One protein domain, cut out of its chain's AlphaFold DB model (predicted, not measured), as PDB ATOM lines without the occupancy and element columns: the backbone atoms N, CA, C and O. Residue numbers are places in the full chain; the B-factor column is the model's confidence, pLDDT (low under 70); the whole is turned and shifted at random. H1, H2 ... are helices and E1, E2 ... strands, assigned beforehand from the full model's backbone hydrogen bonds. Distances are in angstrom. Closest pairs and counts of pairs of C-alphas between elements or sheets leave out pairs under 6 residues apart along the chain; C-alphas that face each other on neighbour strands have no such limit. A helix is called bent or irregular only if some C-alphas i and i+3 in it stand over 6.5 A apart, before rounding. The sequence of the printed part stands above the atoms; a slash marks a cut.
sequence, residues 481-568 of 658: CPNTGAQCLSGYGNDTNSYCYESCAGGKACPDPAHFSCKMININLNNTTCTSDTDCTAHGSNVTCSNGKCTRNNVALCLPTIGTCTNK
ATOM      1  N   CYS A 481     247.058 231.288 221.596       77.94
ATOM      2  CA  CYS A 481     246.796 231.595 222.991       77.94
ATOM      3  C   CYS A 481     248.094 231.590 223.795       77.94
ATOM      4  O   CYS A 481     248.924 230.709 223.573       77.94
ATOM      5  N   PRO A 482     248.264 232.524 224.748       71.56
ATOM      6  CA  PRO A 482     249.477 232.603 225.562       71.56
ATOM      7  C   PRO A 482     249.652 231.383 226.479       71.56
ATOM      8  O   PRO A 482     250.775 231.011 226.805       71.56
ATOM      9  N   ASN A 483     248.550 230.728 226.862       71.81
ATOM     10  CA  ASN A 483     248.575 229.528 227.694       71.81
ATOM     11  C   ASN A 483     248.721 228.265 226.832       71.81
ATOM     12  O   ASN A 483     247.902 227.999 225.944       71.81
ATOM     13  N   THR A 484     249.723 227.440 227.140       67.25
ATOM     14  CA  THR A 484     249.965 226.151 226.482       67.25
ATOM     15  C   THR A 484     248.766 225.217 226.682       67.25
ATOM     16  O   THR A 484     248.443 224.836 227.804       67.25
ATOM     17  N   GLY A 485     248.094 224.842 225.590       67.81
ATOM     18  CA  GLY A 485     246.921 223.955 225.608       67.81
ATOM     19  C   GLY A 485     245.558 224.657 225.542       67.81
ATOM     20  O   GLY A 485     244.550 223.971 225.364       67.81
ATOM     21  N   ALA A 486     245.503 225.990 225.612       79.25
ATOM     22  CA  ALA A 486     244.283 226.739 225.310       79.25
ATOM     23  C   ALA A 486     244.009 226.761 223.793       79.25
ATOM     24  O   ALA A 486     244.936 226.777 222.982       79.25
ATOM     25  N   GLN A 487     242.733 226.740 223.404       83.31
ATOM     26  CA  GLN A 487     242.299 226.787 222.007       83.31
ATOM     27  C   GLN A 487     241.829 228.195 221.647       83.31
ATOM     28  O   GLN A 487     241.012 228.778 222.358       83.31
ATOM     29  N   CYS A 488     242.334 228.716 220.528       82.94
ATOM     30  CA  CYS A 488     241.876 229.974 219.955       82.94
ATOM     31  C   CYS A 488     240.658 229.712 219.063       82.94
ATOM     32  O   CYS A 488     240.793 229.088 218.010       82.94
ATOM     33  N   LEU A 489     239.478 230.170 219.478       80.44
ATOM     34  CA  LEU A 489     238.230 229.979 218.734       80.44
ATOM     35  C   LEU A 489     237.543 231.316 218.494       80.44
ATOM     36  O   LEU A 489     237.598 232.195 219.350       80.44
ATOM     37  N   SER A 490     236.877 231.454 217.349       73.00
ATOM     38  CA  SER A 490     236.002 232.597 217.082       73.00
ATOM     39  C   SER A 490     234.907 232.683 218.143       73.00
ATOM     40  O   SER A 490     234.381 231.654 218.577       73.00
ATOM     41  N   GLY A 491     234.566 233.903 218.546       63.59
ATOM     42  CA  GLY A 491     233.461 234.169 219.451       63.59
ATOM     43  C   GLY A 491     232.151 233.580 218.929       63.59
ATOM     44  O   GLY A 491     231.941 233.416 217.726       63.59
ATOM     45  N   TYR A 492     231.270 233.215 219.856       58.41
ATOM     46  CA  TYR A 492     229.927 232.754 219.522       58.41
ATOM     47  C   TYR A 492     229.044 233.947 219.121       58.41
ATOM     48  O   TYR A 492     229.096 235.010 219.739       58.41
ATOM     49  N   GLY A 493     228.214 233.764 218.089       59.38
ATOM     50  CA  GLY A 493     227.309 234.797 217.577       59.38
ATOM     51  C   GLY A 493     227.962 235.721 216.542       59.38
ATOM     52  O   GLY A 493     228.719 235.266 215.692       59.38
ATOM     53  N   ASN A 494     227.643 237.018 216.600       49.16
ATOM     54  CA  ASN A 494     228.143 238.035 215.657       49.16
ATOM     55  C   ASN A 494     229.545 238.566 216.011       49.16
ATOM     56  O   ASN A 494     229.977 239.577 215.456       49.16
ATOM     57  N   ASP A 495     230.241 237.940 216.960       60.53
ATOM     58  CA  ASP A 495     231.570 238.376 217.365       60.53
ATOM     59  C   ASP A 495     232.631 237.819 216.411       60.53
ATOM     60  O   ASP A 495     232.876 236.616 216.345       60.53
ATOM     61  N   THR A 496     233.270 238.711 215.658       64.31
ATOM     62  CA  THR A 496     234.347 238.362 214.725       64.31
ATOM     63  C   THR A 496     235.692 238.145 215.417       64.31
ATOM     64  O   THR A 496     236.662 237.785 214.751       64.31
ATOM     65  N   ASN A 497     235.794 238.390 216.727       69.69
ATOM     66  CA  ASN A 497     237.035 238.212 217.472       69.69
ATOM     67  C   ASN A 497     237.236 236.754 217.881       69.69
ATOM     68  O   ASN A 497     236.283 236.042 218.185       69.69
ATOM     69  N   SER A 498     238.496 236.327 217.950       80.81
ATOM     70  CA  SER A 498     238.854 235.019 218.496       80.81
ATOM     71  C   SER A 498     239.336 235.141 219.938       80.81
ATOM     72  O   SER A 498     240.111 236.044 220.268       80.81
ATOM     73  N   TYR A 499     238.914 234.206 220.783       83.38
ATOM     74  CA  TYR A 499     239.238 234.144 222.204       83.38
ATOM     75  C   TYR A 499     239.913 232.833 222.578       83.38
ATOM     76  O   TYR A 499     239.759 231.807 221.913       83.38
ATOM     77  N   CYS A 500     240.645 232.883 223.685       84.44
ATOM     78  CA  CYS A 500     241.328 231.741 224.260       84.44
ATOM     79  C   CYS A 500     240.459 231.013 225.275       84.44
ATOM     80  O   CYS A 500     240.118 231.571 226.318       84.44
ATOM     81  N   TYR A 501     240.165 229.746 224.986       86.31
ATOM     82  CA  TYR A 501     239.423 228.852 225.868       86.31
ATOM     83  C   TYR A 501     240.339 227.755 226.402       86.31
ATOM     84  O   TYR A 501     241.025 227.070 225.639       86.31
ATOM     85  N   GLU A 502     240.368 227.588 227.720       86.44
ATOM     86  CA  GLU A 502     241.199 226.572 228.363       86.44
ATOM     87  C   GLU A 502     240.565 225.183 228.264       86.44
ATOM     88  O   GLU A 502     239.341 225.040 228.222       86.44
ATOM     89  N   SER A 503     241.402 224.143 228.227       84.56
ATOM     90  CA  SER A 503     240.910 222.769 228.232       84.56
ATOM     91  C   SER A 503     240.494 222.330 229.630       84.56
ATOM     92  O   SER A 503     241.282 222.393 230.572       84.56
ATOM     93  N   CYS A 504     239.284 221.784 229.722       86.81
ATOM     94  CA  CYS A 504     238.771 221.104 230.910       86.81
ATOM     95  C   CYS A 504     238.808 219.569 230.778       86.81
ATOM     96  O   CYS A 504     238.162 218.846 231.539       86.81
ATOM     97  N   ALA A 505     239.565 219.037 229.810       83.94
ATOM     98  CA  ALA A 505     239.721 217.596 229.637       83.94
ATOM     99  C   ALA A 505     240.371 216.946 230.875       83.94
ATOM    100  O   ALA A 505     241.216 217.543 231.545       83.94
ATOM    101  N   GLY A 506     239.983 215.702 231.171       81.94
ATOM    102  CA  GLY A 506     240.516 214.949 232.312       81.94
ATOM    103  C   GLY A 506     240.005 215.416 233.681       81.94
ATOM    104  O   GLY A 506     240.674 215.178 234.680       81.94
ATOM    105  N   GLY A 507     238.851 216.091 233.734       77.19
ATOM    106  CA  GLY A 507     238.220 216.519 234.990       77.19
ATOM    107  C   GLY A 507     238.802 217.800 235.592       77.19
ATOM    108  O   GLY A 507     238.582 218.077 236.769       77.19
ATOM    109  N   LYS A 508     239.549 218.589 234.809       81.88
ATOM    110  CA  LYS A 508     240.054 219.893 235.251       81.88
ATOM    111  C   LYS A 508     238.897 220.883 235.392       81.88
ATOM    112  O   LYS A 508     238.102 221.046 234.468       81.88
ATOM    113  N   ALA A 509     238.820 221.549 236.544       79.94
ATOM    114  CA  ALA A 509     237.854 222.614 236.776       79.94
ATOM    115  C   ALA A 509     238.184 223.849 235.925       79.94
ATOM    116  O   ALA A 509     239.353 224.129 235.655       79.94
ATOM    117  N   CYS A 510     237.153 224.594 235.525       81.81
ATOM    118  CA  CYS A 510     237.345 225.857 234.821       81.81
ATOM    119  C   CYS A 510     237.853 226.955 235.771       81.81
ATOM    120  O   CYS A 510     237.480 226.935 236.945       81.81
ATOM    121  N   PRO A 511     238.666 227.918 235.284       71.38
ATOM    122  CA  PRO A 511     239.279 228.957 236.124       71.38
ATOM    123  C   PRO A 511     238.273 229.806 236.906       71.38
ATOM    124  O   PRO A 511     238.574 230.271 238.001       71.38
ATOM    125  N   ASP A 512     237.074 229.982 236.350       74.31
ATOM    126  CA  ASP A 512     235.956 230.666 236.989       74.31
ATOM    127  C   ASP A 512     234.662 229.867 236.755       74.31
ATOM    128  O   ASP A 512     233.978 230.058 235.745       74.31
ATOM    129  N   PRO A 513     234.320 228.941 237.668       70.94
ATOM    130  CA  PRO A 513     233.134 228.094 237.545       70.94
ATOM    131  C   PRO A 513     231.808 228.862 237.602       70.94
ATOM    132  O   PRO A 513     230.776 228.304 237.232       70.94
ATOM    133  N   ALA A 514     231.809 230.113 238.080       64.94
ATOM    134  CA  ALA A 514     230.599 230.929 238.125       64.94
ATOM    135  C   ALA A 514     230.206 231.431 236.727       64.94
ATOM    136  O   ALA A 514     229.023 231.631 236.456       64.94
ATOM    137  N   HIS A 515     231.180 231.585 235.825       72.56
ATOM    138  CA  HIS A 515     230.951 232.151 234.495       72.56
ATOM    139  C   HIS A 515     231.375 231.247 233.334       72.56
ATOM    140  O   HIS A 515     230.970 231.505 232.198       72.56
ATOM    141  N   PHE A 516     232.153 230.193 233.592       76.88
ATOM    142  CA  PHE A 516     232.583 229.221 232.593       76.88
ATOM    143  C   PHE A 516     232.147 227.811 232.976       76.88
ATOM    144  O   PHE A 516     232.369 227.345 234.093       76.88
ATOM    145  N   SER A 517     231.586 227.100 232.004       82.94
ATOM    146  CA  SER A 517     231.208 225.696 232.124       82.94
ATOM    147  C   SER A 517     232.035 224.846 231.165       82.94
ATOM    148  O   SER A 517     232.327 225.245 230.035       82.94
ATOM    149  N   CYS A 518     232.431 223.660 231.625       85.62
ATOM    150  CA  CYS A 518     233.117 222.700 230.774       85.62
ATOM    151  C   CYS A 518     232.113 222.118 229.776       85.62
ATOM    152  O   CYS A 518     231.181 221.415 230.166       85.62
ATOM    153  N   LYS A 519     232.294 222.424 228.491       86.00
ATOM    154  CA  LYS A 519     231.435 221.943 227.410       86.00
ATOM    155  C   LYS A 519     232.248 221.153 226.396       86.00
ATOM    156  O   LYS A 519     233.393 221.483 226.094       86.00
ATOM    157  N   MET A 520     231.617 220.113 225.863       83.50
ATOM    158  CA  MET A 520     232.142 219.317 224.758       83.50
ATOM    159  C   MET A 520     231.691 219.951 223.450       83.50
ATOM    160  O   MET A 520     230.490 220.079 223.219       83.50
ATOM    161  N   ILE A 521     232.639 220.350 222.607       82.81
ATOM    162  CA  ILE A 521     232.337 220.922 221.295       82.81
ATOM    163  C   ILE A 521     233.152 220.268 220.183       82.81
ATOM    164  O   ILE A 521     234.213 219.685 220.420       82.81
ATOM    165  N   ASN A 522     232.654 220.409 218.958       83.00
ATOM    166  CA  ASN A 522     233.364 220.026 217.745       83.00
ATOM    167  C   ASN A 522     233.970 221.281 217.112       83.00
ATOM    168  O   ASN A 522     233.286 222.292 216.953       83.00
ATOM    169  N   ILE A 523     235.257 221.228 216.777       80.75
ATOM    170  CA  ILE A 523     236.021 222.383 216.299       80.75
ATOM    171  C   ILE A 523     236.470 222.122 214.867       80.75
ATOM    172  O   ILE A 523     237.211 221.173 214.610       80.75
ATOM    173  N   ASN A 524     236.074 222.996 213.944       80.25
ATOM    174  CA  ASN A 524     236.604 222.979 212.585       80.25
ATOM    175  C   ASN A 524     238.063 223.442 212.602       80.25
ATOM    176  O   ASN A 524     238.375 224.537 213.074       80.25
ATOM    177  N   LEU A 525     238.959 222.618 212.070       76.38
ATOM    178  CA  LEU A 525     240.347 222.990 211.860       76.38
ATOM    179  C   LEU A 525     240.391 223.872 210.612       76.38
ATOM    180  O   LEU A 525     240.196 223.418 209.484       76.38
ATOM    181  N   ASN A 526     240.552 225.175 210.829       63.88
ATOM    182  CA  ASN A 526     240.615 226.129 209.734       63.88
ATOM    183  C   ASN A 526     241.780 225.767 208.799       63.88
ATOM    184  O   ASN A 526     242.892 225.516 209.259       63.88
ATOM    185  N   ASN A 527     241.515 225.812 207.489       63.88
ATOM    186  CA  ASN A 527     242.472 225.639 206.390       63.88
ATOM    187  C   ASN A 527     242.831 224.204 205.947       63.88
ATOM    188  O   ASN A 527     243.715 224.060 205.105       63.88
ATOM    189  N   THR A 528     242.133 223.163 206.415       73.06
ATOM    190  CA  THR A 528     242.258 221.814 205.833       73.06
ATOM    191  C   THR A 528     240.953 221.307 205.236       73.06
ATOM    192  O   THR A 528     239.977 221.024 205.934       73.06
ATOM    193  N   THR A 529     240.946 221.218 203.904       84.00
ATOM    194  CA  THR A 529     239.891 220.557 203.139       84.00
ATOM    195  C   THR A 529     240.122 219.056 203.130       84.00
ATOM    196  O   THR A 529     241.261 218.614 203.008       84.00
ATOM    197  N   CYS A 530     239.051 218.282 203.205       86.56
ATOM    198  CA  CYS A 530     239.111 216.826 203.183       86.56
ATOM    199  C   CYS A 530     238.018 216.256 202.281       86.56
ATOM    200  O   CYS A 530     236.976 216.877 202.066       86.56
ATOM    201  N   THR A 531     238.264 215.060 201.766       88.12
ATOM    202  CA  THR A 531     237.297 214.228 201.041       88.12
ATOM    203  C   THR A 531     236.965 212.950 201.810       88.12
ATOM    204  O   THR A 531     235.885 212.392 201.625       88.12
ATOM    205  N   SER A 532     237.842 212.534 202.729       89.06
ATOM    206  CA  SER A 532     237.612 211.443 203.678       89.06
ATOM    207  C   SER A 532     238.372 211.652 204.994       89.06
ATOM    208  O   SER A 532     239.281 212.476 205.083       89.06
ATOM    209  N   ASP A 533     238.029 210.881 206.030       87.19
ATOM    210  CA  ASP A 533     238.660 210.964 207.362       87.19
ATOM    211  C   ASP A 533     240.181 210.743 207.339       87.19
ATOM    212  O   ASP A 533     240.915 211.315 208.147       87.19
ATOM    213  N   THR A 534     240.676 209.953 206.385       86.62
ATOM    214  CA  THR A 534     242.110 209.718 206.160       86.62
ATOM    215  C   THR A 534     242.893 211.002 205.894       86.62
ATOM    216  O   THR A 534     244.023 211.118 206.374       86.62
ATOM    217  N   ASP A 535     242.282 211.989 205.233       84.25
ATOM    218  CA  ASP A 535     242.903 213.284 204.924       84.25
ATOM    219  C   ASP A 535     243.173 214.114 206.196       84.25
ATOM    220  O   ASP A 535     243.994 215.028 206.195       84.25
ATOM    221  N   CYS A 536     242.511 213.774 207.307       83.19
ATOM    222  CA  CYS A 536     242.583 214.501 208.573       83.19
ATOM    223  C   CYS A 536     243.507 213.858 209.620       83.19
ATOM    224  O   CYS A 536     243.711 214.428 210.695       83.19
ATOM    225  N   THR A 537     244.097 212.698 209.319       82.00
ATOM    226  CA  THR A 537     244.907 211.905 210.267       82.00
ATOM    227  C   THR A 537     246.157 212.631 210.777       82.00
ATOM    228  O   THR A 537     246.583 212.408 211.911       82.00
ATOM    229  N   ALA A 538     246.696 213.574 210.001       79.00
ATOM    230  CA  ALA A 538     247.825 214.415 210.400       79.00
ATOM    231  C   ALA A 538     247.513 215.361 211.582       79.00
ATOM    232  O   ALA A 538     248.430 215.914 212.189       79.00
ATOM    233  N   HIS A 539     246.235 215.547 211.940       76.06
ATOM    234  CA  HIS A 539     245.795 216.464 213.001       76.06
ATOM    235  C   HIS A 539     245.528 215.798 214.361       76.06
ATOM    236  O   HIS A 539     245.035 216.463 215.287       76.06
ATOM    237  N   GLY A 540     245.889 214.520 214.491       76.75
ATOM    238  CA  GLY A 540     245.769 213.728 215.713       76.75
ATOM    239  C   GLY A 540     244.509 212.860 215.764       76.75
ATOM    240  O   GLY A 540     243.713 212.806 214.831       76.75
ATOM    241  N   SER A 541     244.338 212.157 216.881       68.69
ATOM    242  CA  SER A 541     243.169 211.321 217.160       68.69
ATOM    243  C   SER A 541     241.901 212.166 217.384       68.69
ATOM    244  O   SER A 541     241.978 213.299 217.858       68.69
ATOM    245  N   ASN A 542     240.728 211.607 217.052       76.31
ATOM    246  CA  ASN A 542     239.405 212.265 217.090       76.31
ATOM    247  C   ASN A 542     239.196 213.419 216.090       76.31
ATOM    248  O   ASN A 542     238.427 214.340 216.369       76.31
ATOM    249  N   VAL A 543     239.834 213.377 214.918       83.06
ATOM    250  CA  VAL A 543     239.556 214.316 213.819       83.06
ATOM    251  C   VAL A 543     238.884 213.573 212.664       83.06
ATOM    252  O   VAL A 543     239.434 212.594 212.171       83.06
ATOM    253  N   THR A 544     237.707 214.031 212.240       88.19
ATOM    254  CA  THR A 544     236.940 213.455 211.121       88.19
ATOM    255  C   THR A 544     236.681 214.501 210.048       88.19
ATOM    256  O   THR A 544     236.610 215.698 210.332       88.19
ATOM    257  N   CYS A 545     236.494 214.064 208.812       86.75
ATOM    258  CA  CYS A 545     236.070 214.913 207.721       86.75
ATOM    259  C   CYS A 545     234.560 215.158 207.804       86.75
ATOM    260  O   CYS A 545     233.759 214.235 207.680       86.75
ATOM    261  N   SER A 546     234.157 216.411 208.008       85.50
ATOM    262  CA  SER A 546     232.748 216.807 208.025       85.50
ATOM    263  C   SER A 546     232.553 218.028 207.137       85.50
ATOM    264  O   SER A 546     233.250 219.032 207.280       85.50
ATOM    265  N   ASN A 547     231.628 217.934 206.177       84.56
ATOM    266  CA  ASN A 547     231.338 218.996 205.203       84.56
ATOM    267  C   ASN A 547     232.584 219.519 204.463       84.56
ATOM    268  O   ASN A 547     232.747 220.723 204.255       84.56
ATOM    269  N   GLY A 548     233.489 218.610 204.094       84.94
ATOM    270  CA  GLY A 548     234.710 218.939 203.362       84.94
ATOM    271  C   GLY A 548     235.792 219.632 204.194       84.94
ATOM    272  O   GLY A 548     236.747 220.143 203.614       84.94
ATOM    273  N   LYS A 549     235.663 219.670 205.530       87.00
ATOM    274  CA  LYS A 549     236.662 220.225 206.457       87.00
ATOM    275  C   LYS A 549     237.007 219.248 207.576       87.00
ATOM    276  O   LYS A 549     236.138 218.551 208.106       87.00
ATOM    277  N   CYS A 550     238.272 219.231 207.981       83.31
ATOM    278  CA  CYS A 550     238.692 218.438 209.129       83.31
ATOM    279  C   CYS A 550     238.127 219.029 210.427       83.31
ATOM    280  O   CYS A 550     238.356 220.193 210.751       83.31
ATOM    281  N   THR A 551     237.392 218.219 211.182       85.38
ATOM    282  CA  THR A 551     236.707 218.606 212.418       85.38
ATOM    283  C   THR A 551     237.244 217.776 213.570       85.38
ATOM    284  O   THR A 551     237.183 216.550 213.530       85.38
ATOM    285  N   ARG A 552     237.768 218.424 214.611       85.44
ATOM    286  CA  ARG A 552     238.155 217.749 215.850       85.44
ATOM    287  C   ARG A 552     236.926 217.593 216.734       85.44
ATOM    288  O   ARG A 552     236.366 218.591 217.188       85.44
ATOM    289  N   ASN A 553     236.522 216.354 216.976       83.69
ATOM    290  CA  ASN A 553     235.325 216.042 217.745       83.69
ATOM    291  C   ASN A 553     235.624 215.952 219.240       83.69
ATOM    292  O   ASN A 553     236.715 215.537 219.640       83.69
ATOM    293  N   ASN A 554     234.617 216.258 220.059       84.62
ATOM    294  CA  ASN A 554     234.632 216.005 221.502       84.62
ATOM    295  C   ASN A 554     235.759 216.735 222.256       84.62
ATOM    296  O   ASN A 554     236.405 216.171 223.141       84.62
ATOM    297  N   VAL A 555     236.004 218.003 221.923       84.62
ATOM    298  CA  VAL A 555     236.982 218.831 222.637       84.62
ATOM    299  C   VAL A 555     236.320 219.452 223.865       84.62
ATOM    300  O   VAL A 555     235.375 220.229 223.738       84.62
ATOM    301  N   ALA A 556     236.825 219.113 225.053       87.00
ATOM    302  CA  ALA A 556     236.375 219.673 226.324       87.00
ATOM    303  C   ALA A 556     237.035 221.039 226.575       87.00
ATOM    304  O   ALA A 556     238.245 221.110 226.832       87.00
ATOM    305  N   LEU A 557     236.244 222.113 226.520       87.31
ATOM    306  CA  LEU A 557     236.696 223.488 226.738       87.31
ATOM    307  C   LEU A 557     235.840 224.216 227.772       87.31
ATOM    308  O   LEU A 557     234.632 224.000 227.869       87.31
ATOM    309  N   CYS A 558     236.475 225.118 228.515       86.38
ATOM    310  CA  CYS A 558     235.803 226.060 229.398       86.38
ATOM    311  C   CYS A 558     235.164 227.171 228.571       86.38
ATOM    312  O   CYS A 558     235.834 228.135 228.200       86.38
ATOM    313  N   LEU A 559     233.878 227.019 228.262       83.50
ATOM    314  CA  LEU A 559     233.115 227.997 227.494       83.50
ATOM    315  C   LEU A 559     232.303 228.903 228.426       83.50
ATOM    316  O   LEU A 559     231.869 228.442 229.485       83.50
ATOM    317  N   PRO A 560     232.064 230.170 228.047       76.44
ATOM    318  CA  PRO A 560     231.215 231.066 228.814       76.44
ATOM    319  C   PRO A 560     229.819 230.460 228.954       76.44
ATOM    320  O   PRO A 560     229.263 229.919 227.995       76.44
ATOM    321  N   THR A 561     229.238 230.564 230.143       70.00
ATOM    322  CA  THR A 561     227.874 230.089 230.405       70.00
ATOM    323  C   THR A 561     226.839 230.945 229.663       70.00
ATOM    324  O   THR A 561     225.805 230.433 229.251       70.00
ATOM    325  N   ILE A 562     227.156 232.220 229.412       62.06
ATOM    326  CA  ILE A 562     226.334 233.188 228.675       62.06
ATOM    327  C   ILE A 562     227.002 233.430 227.316       62.06
ATOM    328  O   ILE A 562     228.176 233.786 227.272       62.06
ATOM    329  N   GLY A 563     226.279 233.189 226.218       59.22
ATOM    330  CA  GLY A 563     226.792 232.942 224.858       59.22
ATOM    331  C   GLY A 563     227.599 234.035 224.144       59.22
ATOM    332  O   GLY A 563     227.762 233.943 222.933       59.22
ATOM    333  N   THR A 564     228.132 235.036 224.842       61.44
ATOM    334  CA  THR A 564     229.059 236.024 224.278       61.44
ATOM    335  C   THR A 564     230.093 236.443 225.320       61.44
ATOM    336  O   THR A 564     229.745 236.865 226.421       61.44
ATOM    337  N   CYS A 565     231.369 236.380 224.949       65.00
ATOM    338  CA  CYS A 565     232.439 237.072 225.659       65.00
ATOM    339  C   CYS A 565     232.369 238.569 225.335       65.00
ATOM    340  O   CYS A 565     232.167 238.930 224.180       65.00
ATOM    341  N   THR A 566     232.596 239.453 226.307       63.50
ATOM    342  CA  THR A 566     232.804 240.878 226.002       63.50
ATOM    343  C   THR A 566     234.305 241.162 225.983       63.50
ATOM    344  O   THR A 566     234.949 241.133 227.033       63.50
ATOM    345  N   ASN A 567     234.878 241.471 224.812       63.09
ATOM    346  CA  ASN A 567     236.236 242.014 224.730       63.09
ATOM    347  C   ASN A 567     236.249 243.468 225.218       63.09
ATOM    348  O   ASN A 567     236.257 244.404 224.418       63.09
ATOM    349  N   LYS A 568     236.266 243.674 226.538       64.81
ATOM    350  CA  LYS A 568     236.334 245.022 227.119       64.81
ATOM    351  C   LYS A 568     237.632 245.771 226.770       64.81
ATOM    352  O   LYS A 568     237.707 246.970 226.998       64.81
TER     353      LYS A 568
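This is residues 481 to 568 of the 658 residues of an uncharacterized protein of Deltaproteobacteria bacterium (UniProt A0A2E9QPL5). A long, strongly twisted ribbon of two antiparallel strands, E3 and E5, both sharply bent, runs through the middle; at one end of it the short strand E4 pairs with E5 and the small helix H1 packs over the sheet. Towards the other end a separate two-stranded hairpin, E1 and E2, meets E5 near Cys 558, and a long link, residues 502 to 515, joins it to E3. The printed part has 88 residues, with five named strands and one named helix in the order E1 E2 E3 H1 E4 E5; the larger sheet has the order E3, E5, E4 and both sheets are antiparallel. The class is mostly strand, and the whole is compact, with a radius of gyration of the C-alphas of 13.9 A and spans of 40 by 31 by 22 A.

E1, residues 487 to 490, and E2, residues 498 to 501, form a hairpin, antiparallel at 143 degrees, with N 487 and O 501 2.8 A apart. E3, residues 516 to 529, is the antiparallel neighbour of E5, residues 549 to 560, at 155 degrees; N 519 and O 557 are 2.9 A apart. The closest C-alphas of E2 and E5, those of Tyr 501 and Cys 558, are 5.8 A apart, while E2 and E3 are apart. H1, residues 533 to 539, is on the sheet at a height of 7.6 A, only just over E5 with three of its C-alphas, slantwise to the strands at 35 degrees to E5 on the local plane. Its closest C-alpha to E5 is that of Cys 536, 5.6 A from Cys 550. In H1, 0 of 3 O i to N i+4 pairs but 3 of 4 O i to N i+3 pairs are within hydrogen-bond range. E4, residues 543 to 546, forms a hairpin with E5, with N 544 and O 551 2.9 A apart. E3, H1 and E4 make a split strand-helix-strand unit, two strands running the same way with E5 between them, and its crossover is right-handed.

E1 begins at C-alpha 487, (242.299, 226.787, 222.007), and E1 and E2 have four residues each. E3 measures 31.6 A and bends by 69 degrees at residue 519. H1 measures 10.6 A and is irregular: C-alphas 535 and 538 are 7.4 A apart. E4 measures 9.3 A. E5 measures 25.4 A, bends by 80 degrees at residue 556 and ends at C-alpha 560, (231.215, 231.066, 228.814).

The C-alphas farthest apart, those of Thr 534 and Lys 568, are 41.5 A apart. The printed part has no cut. The link from E2 to E3 is long. Mean pLDDT of the printed part is 77.5, with 20 residues under 70, among them 491 to 497 and 562 to 568.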